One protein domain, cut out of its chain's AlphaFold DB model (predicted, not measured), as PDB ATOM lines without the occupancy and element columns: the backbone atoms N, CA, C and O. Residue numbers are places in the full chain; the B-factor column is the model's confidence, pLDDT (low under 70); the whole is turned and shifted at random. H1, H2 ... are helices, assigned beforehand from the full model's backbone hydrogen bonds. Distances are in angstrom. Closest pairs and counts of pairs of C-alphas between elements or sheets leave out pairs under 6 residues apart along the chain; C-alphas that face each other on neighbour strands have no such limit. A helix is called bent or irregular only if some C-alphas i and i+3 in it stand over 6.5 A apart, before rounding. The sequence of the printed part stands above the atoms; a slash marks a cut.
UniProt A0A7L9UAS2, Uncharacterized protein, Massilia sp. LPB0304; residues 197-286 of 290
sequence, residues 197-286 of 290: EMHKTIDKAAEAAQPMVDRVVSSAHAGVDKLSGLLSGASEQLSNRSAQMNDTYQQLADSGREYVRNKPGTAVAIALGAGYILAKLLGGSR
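Overview. This is residues 197 to 286 of the 290 residues of an uncharacterized protein of Massilia sp. LPB0304 (UniProt A0A7L9UAS2). One long helix, H1, sweeps round as a flat, open horseshoe, and H2 folds back from its end into the hollow. The 90 printed residues hold these two named helices and no named strand: all helix, extended, radius of gyration of the C-alphas 19.8 A, spans 51 by 40 by 16 A.

Arrangement. H1, residues 197 to 262, was assigned as one helix by its hydrogen bonds but is bent: C-alphas 208 and 211 are 6.9 A apart. Its arms, H1a to residue 208 and H1b from 211, stand at a steep tilt of 65 degrees; H1b has a kink of 66 degrees near residue 240. H2, residues 264 to 286, and H1b only just touch, only at the corner, with 3 pairs of C-alphas within 8 A, through residues 259 to 260 and 266 to 267 alone; the closest C-alphas, Val 260 and Ala 267, are 5.6 A apart. Every O i to N i+4 pair is within hydrogen-bond range in H1a, 37 of 48 in H1b, 17 of 19 in H2.

Along the chain. H1b measures 45.3 A, H2 33.4 A. C-alpha 197 is at (22.027, -0.437, 50.973), C-alpha 286 at (19.893, -18.014, 28.781).

Size, cuts and confidence. The printed part has no cut. pLDDT is under 70 at residues 197 to 202, 204 to 224, 234 and 283 to 286.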
ATOM      1  N   GLU A 197      23.032   0.362  51.686       58.22
ATOM      2  CA  GLU A 197      22.027  -0.437  50.973       58.22
ATOM      3  C   GLU A 197      22.540  -0.907  49.596       58.22
ATOM      4  O   GLU A 197      22.153  -1.972  49.100       58.22
ATOM      5  N   MET A 198      23.517  -0.190  49.026       58.69
ATOM      6  CA  MET A 198      24.240  -0.618  47.823       58.69
ATOM      7  C   MET A 198      25.142  -1.830  48.080       58.69
ATOM      8  O   MET A 198      25.160  -2.757  47.277       58.69
ATOM      9  N   HIS A 199      25.835  -1.900  49.217       62.53
ATOM     10  CA  HIS A 199      26.729  -3.033  49.496       62.53
ATOM     11  C   HIS A 199      25.961  -4.358  49.652       62.53
ATOM     12  O   HIS A 199      26.375  -5.386  49.123       62.53
ATOM     13  N   LYS A 200      24.769  -4.329  50.267       65.19
ATOM     14  CA  LYS A 200      23.920  -5.525  50.419       65.19
ATOM     15  C   LYS A 200      23.309  -6.010  49.107       65.19
ATOM     16  O   LYS A 200      23.086  -7.206  48.942       65.19
ATOM     17  N   THR A 201      22.999  -5.100  48.188       58.72
ATOM     18  CA  THR A 201      22.460  -5.466  46.870       58.72
ATOM     19  C   THR A 201      23.558  -5.947  45.924       58.72
ATOM     20  O   THR A 201      23.301  -6.852  45.132       58.72
ATOM     21  N   ILE A 202      24.783  -5.432  46.063       60.12
ATOM     22  CA  ILE A 202      25.966  -5.899  45.327       60.12
ATOM     23  C   ILE A 202      26.367  -7.310  45.769       60.12
ATOM     24  O   ILE A 202      26.511  -8.173  44.903       60.12
ATOM     25  N   ASP A 203      26.453  -7.592  47.072       70.25
ATOM     26  CA  ASP A 203      26.811  -8.937  47.552       70.25
ATOM     27  C   ASP A 203      25.762  -9.983  47.142       70.25
ATOM     28  O   ASP A 203      26.096 -11.056  46.640       70.25
ATOM     29  N   LYS A 204      24.473  -9.637  47.235       61.97
ATOM     30  CA  LYS A 204      23.374 -10.540  46.859       61.97
ATOM     31  C   LYS A 204      23.268 -10.757  45.343       61.97
ATOM     32  O   LYS A 204      22.827 -11.817  44.899       61.97
ATOM     33  N   ALA A 205      23.677  -9.775  44.537       59.38
ATOM     34  CA  ALA A 205      23.788  -9.921  43.087       59.38
ATOM     35  C   ALA A 205      25.032 -10.726  42.682       59.38
ATOM     36  O   ALA A 205      24.956 -11.523  41.746       59.38
ATOM     37  N   ALA A 206      26.153 -10.564  43.391       62.62
ATOM     38  CA  ALA A 206      27.379 -11.325  43.162       62.62
ATOM     39  C   ALA A 206      27.178 -12.819  43.465       62.62
ATOM     40  O   ALA A 206      27.568 -13.668  42.660       62.62
ATOM     41  N   GLU A 207      26.480 -13.140  44.555       64.38
ATOM     42  CA  GLU A 207      26.164 -14.519  44.946       64.38
ATOM     43  C   GLU A 207      25.183 -15.190  43.959       64.38
ATOM     44  O   GLU A 207      25.332 -16.361  43.615       64.38
ATOM     45  N   ALA A 208      24.240 -14.427  43.390       60.75
ATOM     46  CA  ALA A 208      23.334 -14.911  42.343       60.75
ATOM     47  C   ALA A 208      23.995 -15.035  40.952       60.75
ATOM     48  O   ALA A 208      23.484 -15.746  40.080       60.75
ATOM     49  N   ALA A 209      25.118 -14.349  40.719       55.56
ATOM     50  CA  ALA A 209      25.803 -14.330  39.429       55.56
ATOM     51  C   ALA A 209      26.801 -15.485  39.254       55.56
ATOM     52  O   ALA A 209      26.987 -15.943  38.123       55.56
ATOM     53  N   GLN A 210      27.401 -15.991  40.337       63.41
ATOM     54  CA  GLN A 210      28.390 -17.079  40.289       63.41
ATOM     55  C   GLN A 210      27.940 -18.317  39.482       63.41
ATOM     56  O   GLN A 210      28.651 -18.687  38.543       63.41
ATOM     57  N   PRO A 211      26.748 -18.913  39.701       64.25
ATOM     58  CA  PRO A 211      26.329 -20.100  38.946       64.25
ATOM     59  C   PRO A 211      26.023 -19.814  37.467       64.25
ATOM     60  O   PRO A 211      25.956 -20.738  36.652       64.25
ATOM     61  N   MET A 212      25.833 -18.546  37.088       55.78
ATOM     62  CA  MET A 212      25.640 -18.164  35.690       55.78
ATOM     63  C   MET A 212      26.960 -17.986  34.940       55.78
ATOM     64  O   MET A 212      26.974 -18.173  33.725       55.78
ATOM     65  N   VAL A 213      28.052 -17.648  35.627       66.56
ATOM     66  CA  VAL A 213      29.368 -17.480  34.993       66.56
ATOM     67  C   VAL A 213      29.929 -18.832  34.555       66.56
ATOM     68  O   VAL A 213      30.288 -18.969  33.387       66.56
ATOM     69  N   ASP A 214      29.888 -19.860  35.407       66.44
ATOM     70  CA  ASP A 214      30.385 -21.201  35.045       66.44
ATOM     71  C   ASP A 214      29.631 -21.810  33.852       66.44
ATOM     72  O   ASP A 214      30.227 -22.412  32.953       66.44
ATOM     73  N   ARG A 215      28.314 -21.580  33.765       63.62
ATOM     74  CA  ARG A 215      27.511 -22.026  32.613       63.62
ATOM     75  C   ARG A 215      27.854 -21.272  31.329       63.62
ATOM     76  O   ARG A 215      27.783 -21.855  30.247       63.62
ATOM     77  N   VAL A 216      28.240 -19.999  31.419       60.12
ATOM     78  CA  VAL A 216      28.702 -19.213  30.262       60.12
ATOM     79  C   VAL A 216      30.062 -19.694  29.791       60.12
ATOM     80  O   VAL A 216      30.248 -19.870  28.592       60.12
ATOM     81  N   VAL A 217      30.991 -19.953  30.708       68.94
ATOM     82  CA  VAL A 217      32.335 -20.429  30.356       68.94
ATOM     83  C   VAL A 217      32.254 -21.782  29.645       68.94
ATOM     84  O   VAL A 217      32.851 -21.958  28.583       68.94
ATOM     85  N   SER A 218      31.430 -22.707  30.149       62.56
ATOM     86  CA  SER A 218      31.253 -24.016  29.511       62.56
ATOM     87  C   SER A 218      30.507 -23.953  28.167       62.56
ATOM     88  O   SER A 218      30.811 -24.734  27.267       62.56
ATOM     89  N   SER A 219      29.542 -23.041  27.996       57.94
ATOM     90  CA  SER A 219      28.783 -22.896  26.737       57.94
ATOM     91  C   SER A 219      29.518 -22.076  25.675       57.94
ATOM     92  O   SER A 219      29.314 -22.299  24.481       57.94
ATOM     93  N   ALA A 220      30.417 -21.181  26.085       61.53
ATOM     94  CA  ALA A 220      31.267 -20.420  25.180       61.53
ATOM     95  C   ALA A 220      32.216 -21.330  24.387       61.53
ATOM     96  O   ALA A 220      32.367 -21.118  23.187       61.53
ATOM     97  N   HIS A 221      32.775 -22.380  24.999       67.75
ATOM     98  CA  HIS A 221      33.622 -23.341  24.280       67.75
ATOM     99  C   HIS A 221      32.851 -24.070  23.165       67.75
ATOM    100  O   HIS A 221      33.256 -24.034  22.008       67.75
ATOM    101  N   ALA A 222      31.667 -24.613  23.470       67.81
ATOM    102  CA  ALA A 222      30.841 -25.311  22.478       67.81
ATOM    103  C   ALA A 222      30.242 -24.376  21.407       67.81
ATOM    104  O   ALA A 222      29.990 -24.787  20.270       67.81
ATOM    105  N   GLY A 223      29.985 -23.116  21.767       64.88
ATOM    106  CA  GLY A 223      29.521 -22.088  20.841       64.88
ATOM    107  C   GLY A 223      30.610 -21.653  19.862       64.88
ATOM    108  O   GLY A 223      30.329 -21.524  18.673       64.88
ATOM    109  N   VAL A 224      31.848 -21.480  20.340       68.38
ATOM    110  CA  VAL A 224      32.994 -21.082  19.508       68.38
ATOM    111  C   VAL A 224      33.364 -22.173  18.512       68.38
ATOM    112  O   VAL A 224      33.602 -21.833  17.360       68.38
ATOM    113  N   ASP A 225      33.315 -23.455  18.875       74.19
ATOM    114  CA  ASP A 225      33.591 -24.536  17.915       74.19
ATOM    115  C   ASP A 225      32.568 -24.570  16.764       74.19
ATOM    116  O   ASP A 225      32.930 -24.685  15.590       74.19
ATOM    117  N   LYS A 226      31.277 -24.381  17.067       72.00
ATOM    118  CA  LYS A 226      30.215 -24.327  16.043       72.00
ATOM    119  C   LYS A 226      30.273 -23.055  15.205       72.00
ATOM    120  O   LYS A 226      30.048 -23.107  13.995       72.00
ATOM    121  N   LEU A 227      30.574 -21.919  15.833       73.62
ATOM    122  CA  LEU A 227      30.743 -20.655  15.129       73.62
ATOM    123  C   LEU A 227      31.994 -20.696  14.252       73.62
ATOM    124  O   LEU A 227      31.924 -20.247  13.123       73.62
ATOM    125  N   SER A 228      33.092 -21.290  14.719       73.44
ATOM    126  CA  SER A 228      34.330 -21.483  13.957       73.44
ATOM    127  C   SER A 228      34.103 -22.377  12.734       73.44
ATOM    128  O   SER A 228      34.537 -22.035  11.632       73.44
ATOM    129  N   GLY A 229      33.325 -23.458  12.880       73.75
ATOM    130  CA  GLY A 229      32.937 -24.320  11.759       73.75
ATOM    131  C   GLY A 229      32.071 -23.611  10.708       73.75
ATOM    132  O   GLY A 229      32.323 -23.733   9.511       73.75
ATOM    133  N   LEU A 230      31.079 -22.822  11.137       73.44
ATOM    134  CA  LEU A 230      30.217 -22.051  10.227       73.44
ATOM    135  C   LEU A 230      30.939 -20.843   9.613       73.44
ATOM    136  O   LEU A 230      30.739 -20.523   8.442       73.44
ATOM    137  N   LEU A 231      31.784 -20.177  10.399       72.44
ATOM    138  CA  LEU A 231      32.541 -19.001   9.992       72.44
ATOM    139  C   LEU A 231      33.623 -19.371   8.985       72.44
ATOM    140  O   LEU A 231      33.799 -18.616   8.041       72.44
ATOM    141  N   SER A 232      34.271 -20.532   9.119       73.25
ATOM    142  CA  SER A 232      35.262 -21.002   8.140       73.25
ATOM    143  C   SER A 232      34.645 -21.211   6.749       73.25
ATOM    144  O   SER A 232      35.228 -20.801   5.750       73.25
ATOM    145  N   GLY A 233      33.423 -21.757   6.665       70.44
ATOM    146  CA  GLY A 233      32.711 -21.909   5.386       70.44
ATOM    147  C   GLY A 233      32.119 -20.601   4.842       70.44
ATOM    148  O   GLY A 233      32.061 -20.386   3.631       70.44
ATOM    149  N   ALA A 234      31.699 -19.691   5.723       69.38
ATOM    150  CA  ALA A 234      31.169 -18.388   5.328       69.38
ATOM    151  C   ALA A 234      32.273 -17.376   4.971       69.38
ATOM    152  O   ALA A 234      32.043 -16.504   4.132       69.38
ATOM    153  N   SER A 235      33.468 -17.482   5.562       74.25
ATOM    154  CA  SER A 235      34.562 -16.523   5.375       74.25
ATOM    155  C   SER A 235      35.094 -16.498   3.949       74.25
ATOM    156  O   SER A 235      35.487 -15.437   3.479       74.25
ATOM    157  N   GLU A 236      35.048 -17.613   3.220       76.50
ATOM    158  CA  GLU A 236      35.514 -17.664   1.827       76.50
ATOM    159  C   GLU A 236      34.558 -16.942   0.868       76.50
ATOM    160  O   GLU A 236      34.997 -16.196  -0.014       76.50
ATOM    161  N   GLN A 237      33.241 -17.059   1.076       75.31
ATOM    162  CA  GLN A 237      32.262 -16.267   0.323       75.31
ATOM    163  C   GLN A 237      32.220 -14.806   0.779       75.31
ATOM    164  O   GLN A 237      32.059 -13.899  -0.044       75.31
ATOM    165  N   LEU A 238      32.389 -14.566   2.081       81.81
ATOM    166  CA  LEU A 238      32.427 -13.225   2.646       81.81
ATOM    167  C   LEU A 238      33.675 -12.472   2.189       81.81
ATOM    168  O   LEU A 238      33.556 -11.299   1.882       81.81
ATOM    169  N   SER A 239      34.838 -13.117   2.075       78.06
ATOM    170  CA  SER A 239      36.086 -12.472   1.645       78.06
ATOM    171  C   SER A 239      35.992 -11.951   0.203       78.06
ATOM    172  O   SER A 239      36.312 -10.793  -0.066       78.06
ATOM    173  N   ASN A 240      35.409 -12.737  -0.710       80.81
ATOM    174  CA  ASN A 240      35.174 -12.299  -2.092       80.81
ATOM    175  C   ASN A 240      34.142 -11.159  -2.212       80.81
ATOM    176  O   ASN A 240      34.231 -10.338  -3.127       80.81
ATOM    177  N   ARG A 241      33.171 -11.071  -1.292       83.69
ATOM    178  CA  ARG A 241      32.219  -9.942  -1.214       83.69
ATOM    179  C   ARG A 241      32.732  -8.762  -0.388       83.69
ATOM    180  O   ARG A 241      32.307  -7.638  -0.632       83.69
ATOM    181  N   SER A 242      33.654  -9.004   0.537       82.25
ATOM    182  CA  SER A 242      34.246  -8.024   1.447       82.25
ATOM    183  C   SER A 242      34.953  -6.930   0.667       82.25
ATOM    184  O   SER A 242      34.737  -5.764   0.957       82.25
ATOM    185  N   ALA A 243      35.690  -7.275  -0.393       80.88
ATOM    186  CA  ALA A 243      36.354  -6.282  -1.238       80.88
ATOM    187  C   ALA A 243      35.363  -5.272  -1.855       80.88
ATOM    188  O   ALA A 243      35.581  -4.071  -1.763       80.88
ATOM    189  N   GLN A 244      34.231  -5.741  -2.396       80.25
ATOM    190  CA  GLN A 244      33.185  -4.864  -2.953       80.25
ATOM    191  C   GLN A 244      32.410  -4.118  -1.858       80.25
ATOM    192  O   GLN A 244      31.954  -2.991  -2.046       80.25
ATOM    193  N   MET A 245      32.256  -4.745  -0.692       83.94
ATOM    194  CA  MET A 245      31.635  -4.105   0.456       83.94
ATOM    195  C   MET A 245      32.538  -3.063   1.108       83.94
ATOM    196  O   MET A 245      32.007  -2.117   1.666       83.94
ATOM    197  N   ASN A 246      33.862  -3.181   1.030       86.88
ATOM    198  CA  ASN A 246      34.789  -2.256   1.671       86.88
ATOM    199  C   ASN A 246      34.705  -0.855   1.049       86.88
ATOM    200  O   ASN A 246      34.662   0.134   1.777       86.88
ATOM    201  N   ASP A 247      34.579  -0.772  -0.277       86.19
ATOM    202  CA  ASP A 247      34.410   0.506  -0.983       86.19
ATOM    203  C   ASP A 247      33.081   1.186  -0.611       86.19
ATOM    204  O   ASP A 247      33.028   2.392  -0.364       86.19
ATOM    205  N   THR A 248      32.003   0.406  -0.486       86.00
ATOM    206  CA  THR A 248      30.704   0.932  -0.025       86.00
ATOM    207  C   THR A 248      30.708   1.259   1.469       86.00
ATOM    208  O   THR A 248      30.080   2.237   1.871       86.00
ATOM    209  N   TYR A 249      31.458   0.513   2.289       85.94
ATOM    210  CA  TYR A 249      31.636   0.770   3.720       85.94
ATOM    211  C   TYR A 249      32.382   2.069   3.977       85.94
ATOM    212  O   TYR A 249      32.014   2.773   4.911       85.94
ATOM    213  N   GLN A 250      33.393   2.408   3.175       88.81
ATOM    214  CA  GLN A 250      34.092   3.688   3.308       88.81
ATOM    215  C   GLN A 250      33.133   4.856   3.045       88.81
ATOM    216  O   GLN A 250      33.005   5.737   3.893       88.81
ATOM    217  N   GLN A 251      32.344   4.790   1.966       87.62
ATOM    218  CA  GLN A 251      31.318   5.805   1.678       87.62
ATOM    219  C   GLN A 251      30.245   5.891   2.777       87.62
ATOM    220  O   GLN A 251      29.796   6.982   3.141       87.62
ATOM    221  N   LEU A 252      29.846   4.749   3.344       87.69
ATOM    222  CA  LEU A 252      28.907   4.681   4.466       87.69
ATOM    223  C   LEU A 252      29.509   5.183   5.779       87.69
ATOM    224  O   LEU A 252      28.792   5.789   6.570       87.69
ATOM    225  N   ALA A 253      30.795   4.949   6.031       87.88
ATOM    226  CA  ALA A 253      31.487   5.403   7.231       87.88
ATOM    227  C   ALA A 253      31.677   6.923   7.212       87.88
ATOM    228  O   ALA A 253      31.440   7.580   8.231       87.88
ATOM    229  N   ASP A 254      32.020   7.480   6.050       88.12
ATOM    230  CA  ASP A 254      32.101   8.925   5.850       88.12
ATOM    231  C   ASP A 254      30.716   9.571   6.021       88.12
ATOM    232  O   ASP A 254      30.555  10.484   6.837       88.12
ATOM    233  N   SER A 255      29.679   9.001   5.393       86.81
ATOM    234  CA  SER A 255      28.284   9.445   5.568       86.81
ATOM    235  C   SER A 255      27.785   9.276   7.011       86.81
ATOM    236  O   SER A 255      27.032  10.101   7.530       86.81
ATOM    237  N   GLY A 256      28.212   8.211   7.688       87.38
ATOM    238  CA  GLY A 256      27.853   7.905   9.067       87.38
ATOM    239  C   GLY A 256      28.435   8.918  10.048       87.38
ATOM    240  O   GLY A 256      27.728   9.371  10.949       87.38
ATOM    241  N   ARG A 257      29.691   9.343   9.854       86.62
ATOM    242  CA  ARG A 257      30.311  10.404  10.667       86.62
ATOM    243  C   ARG A 257      29.572  11.730  10.529       86.62
ATOM    244  O   ARG A 257      29.351  12.408  11.535       86.62
ATOM    245  N   GLU A 258      29.165  12.077   9.314       88.38
ATOM    246  CA  GLU A 258      28.385  13.286   9.061       88.38
ATOM    247  C   GLU A 258      26.985  13.198   9.693       88.38
ATOM    248  O   GLU A 258      26.530  14.144  10.339       88.38
ATOM    249  N   TYR A 259      26.350  12.022   9.655       87.25
ATOM    250  CA  TYR A 259      25.065  11.778  10.317       87.25
ATOM    251  C   TYR A 259      25.141  11.908  11.849       87.25
ATOM    252  O   TYR A 259      24.257  12.507  12.466       87.25
ATOM    253  N   VAL A 260      26.206  11.392  12.476       86.62
ATOM    254  CA  VAL A 260      26.427  11.504  13.930       86.62
ATOM    255  C   VAL A 260      26.651  12.960  14.341       86.62
ATOM    256  O   VAL A 260      26.107  13.391  15.360       86.62
ATOM    257  N   ARG A 261      27.401  13.734  13.543       92.12
ATOM    258  CA  ARG A 261      27.622  15.168  13.791       92.12
ATOM    259  C   ARG A 261      26.350  15.993  13.632       92.12
ATOM    260  O   ARG A 261      26.082  16.845  14.476       92.12
ATOM    261  N   ASN A 262      25.554  15.722  12.601       95.31
ATOM    262  CA  ASN A 262      24.335  16.485  12.344       95.31
ATOM    263  C   ASN A 262      23.187  16.112  13.292       95.31
ATOM    264  O   ASN A 262      22.298  16.936  13.514       95.31
ATOM    265  N   LYS A 263      23.167  14.887  13.838       90.62
ATOM    266  CA  LYS A 263      22.096  14.411  14.729       90.62
ATOM    267  C   LYS A 263      22.622  13.522  15.873       90.62
ATOM    268  O   LYS A 263      22.359  12.312  15.887       90.62
ATOM    269  N   PRO A 264      23.284  14.100  16.893       85.88
ATOM    270  CA  PRO A 264      23.849  13.324  18.001       85.88
ATOM    271  C   PRO A 264      22.782  12.536  18.779       85.88
ATOM    272  O   PRO A 264      23.019  11.397  19.175       85.88
ATOM    273  N   GLY A 265      21.567  13.079  18.927       94.12
ATOM    274  CA  GLY A 265      20.479  12.410  19.651       94.12
ATOM    275  C   GLY A 265      19.973  11.128  18.980       94.12
ATOM    276  O   GLY A 265      19.799  10.107  19.645       94.12
ATOM    277  N   THR A 266      19.781  11.133  17.655       90.00
ATOM    278  CA  THR A 266      19.335   9.925  16.936       90.00
ATOM    279  C   THR A 266      20.427   8.869  16.871       90.00
ATOM    280  O   THR A 266      20.115   7.686  16.949       90.00
ATOM    281  N   ALA A 267      21.698   9.273  16.777       85.81
ATOM    282  CA  ALA A 267      22.818   8.337  16.813       85.81
ATOM    283  C   ALA A 267      22.864   7.570  18.143       85.81
ATOM    284  O   ALA A 267      22.956   6.342  18.138       85.81
ATOM    285  N   VAL A 268      22.707   8.268  19.273       91.12
ATOM    286  CA  VAL A 268      22.623   7.636  20.599       91.12
ATOM    287  C   VAL A 268      21.394   6.726  20.699       91.12
ATOM    288  O   VAL A 268      21.506   5.604  21.186       91.12
ATOM    289  N   ALA A 269      20.236   7.151  20.184       91.50
ATOM    290  CA  ALA A 269      19.025   6.330  20.195       91.50
ATOM    291  C   ALA A 269      19.175   5.035  19.376       91.50
ATOM    292  O   ALA A 269      18.781   3.965  19.841       91.50
ATOM    293  N   ILE A 270      19.781   5.107  18.187       90.00
ATOM    294  CA  ILE A 270      20.058   3.930  17.353       90.00
ATOM    295  C   ILE A 270      21.095   3.036  18.034       90.00
ATOM    296  O   ILE A 270      20.910   1.823  18.052       90.00
ATOM    297  N   ALA A 271      22.143   3.604  18.633       90.69
ATOM    298  CA  ALA A 271      23.148   2.838  19.365       90.69
ATOM    299  C   ALA A 271      22.535   2.084  20.553       90.69
ATOM    300  O   ALA A 271      22.807   0.901  20.735       90.69
ATOM    301  N   LEU A 272      21.649   2.731  21.316       93.62
ATOM    302  CA  LEU A 272      20.908   2.088  22.400       93.62
ATOM    303  C   LEU A 272      19.917   1.044  21.874       93.62
ATOM    304  O   LEU A 272      19.811  -0.030  22.457       93.62
ATOM    305  N   GLY A 273      19.229   1.311  20.762       93.88
ATOM    306  CA  GLY A 273      18.325   0.353  20.122       93.88
ATOM    307  C   GLY A 273      19.059  -0.892  19.615       93.88
ATOM    308  O   GLY A 273      18.661  -2.014  19.921       93.88
ATOM    309  N   ALA A 274      20.170  -0.702  18.904       93.62
ATOM    310  CA  ALA A 274      21.035  -1.774  18.426       93.62
ATOM    311  C   ALA A 274      21.666  -2.535  19.597       93.62
ATOM    312  O   ALA A 274      21.602  -3.762  19.628       93.62
ATOM    313  N   GLY A 275      22.189  -1.820  20.596       89.75
ATOM    314  CA  GLY A 275      22.734  -2.396  21.822       89.75
ATOM    315  C   GLY A 275      21.696  -3.199  22.602       89.75
ATOM    316  O   GLY A 275      22.009  -4.281  23.086       89.75
ATOM    317  N   TYR A 276      20.442  -2.743  22.656       92.88
ATOM    318  CA  TYR A 276      19.347  -3.470  23.293       92.88
ATOM    319  C   TYR A 276      18.947  -4.720  22.510       92.88
ATOM    320  O   TYR A 276      18.741  -5.767  23.116       92.88
ATOM    321  N   ILE A 277      18.862  -4.658  21.178       92.75
ATOM    322  CA  ILE A 277      18.587  -5.844  20.350       92.75
ATOM    323  C   ILE A 277      19.718  -6.862  20.506       92.75
ATOM    324  O   ILE A 277      19.447  -8.047  20.704       92.75
ATOM    325  N   LEU A 278      20.972  -6.407  20.497       88.50
ATOM    326  CA  LEU A 278      22.137  -7.258  20.708       88.50
ATOM    327  C   LEU A 278      22.129  -7.857  22.119       88.50
ATOM    328  O   LEU A 278      22.316  -9.058  22.268       88.50
ATOM    329  N   ALA A 279      21.802  -7.068  23.143       88.75
ATOM    330  CA  ALA A 279      21.634  -7.542  24.515       88.75
ATOM    331  C   ALA A 279      20.447  -8.504  24.663       88.75
ATOM    332  O   ALA A 279      20.508  -9.435  25.460       88.75
ATOM    333  N   LYS A 280      19.373  -8.336  23.886       83.06
ATOM    334  CA  LYS A 280      18.203  -9.225  23.893       83.06
ATOM    335  C   LYS A 280      18.487 -10.536  23.158       83.06
ATOM    336  O   LYS A 280      18.022 -11.577  23.611       83.06
ATOM    337  N   LEU A 281      19.271 -10.513  22.082       81.25
ATOM    338  CA  LEU A 281      19.735 -11.715  21.379       81.25
ATOM    339  C   LEU A 281      20.797 -12.468  22.193       81.25
ATOM    340  O   LEU A 281      20.720 -13.685  22.329       81.25
ATOM    341  N   LEU A 282      21.746 -11.748  22.790       76.06
ATOM    342  CA  LEU A 282      22.854 -12.328  23.552       76.06
ATOM    343  C   LEU A 282      22.460 -12.696  24.995       76.06
ATOM    344  O   LEU A 282      23.008 -13.625  25.583       76.06
ATOM    345  N   GLY A 283      21.486 -11.989  25.571       68.50
ATOM    346  CA  GLY A 283      20.952 -12.224  26.916       68.50
ATOM    347  C   GLY A 283      19.682 -13.079  26.951       68.50
ATOM    348  O   GLY A 283      19.391 -13.695  27.975       68.50
ATOM    349  N   GLY A 284      18.931 -13.166  25.848       61.84
ATOM    350  CA  GLY A 284      17.676 -13.923  25.767       61.84
ATOM    351  C   GLY A 284      17.857 -15.440  25.682       61.84
ATOM    352  O   GLY A 284      16.997 -16.182  26.156       61.84
ATOM    353  N   SER A 285      18.990 -15.916  25.159       59.34
ATOM    354  CA  SER A 285      19.260 -17.355  25.013       59.34
ATOM    355  C   SER A 285      19.552 -18.080  26.331       59.34
ATOM    356  O   SER A 285      19.605 -19.301  26.343       59.34
ATOM    357  N   ARG A 286      19.693 -17.372  27.462       61.41
ATOM    358  CA  ARG A 286      19.893 -18.014  28.781       61.41
ATOM    359  C   ARG A 286      18.595 -18.406  29.486       61.41
ATOM    360  O   ARG A 286      18.638 -18.931  30.592       61.41
TER     361      ARG A 286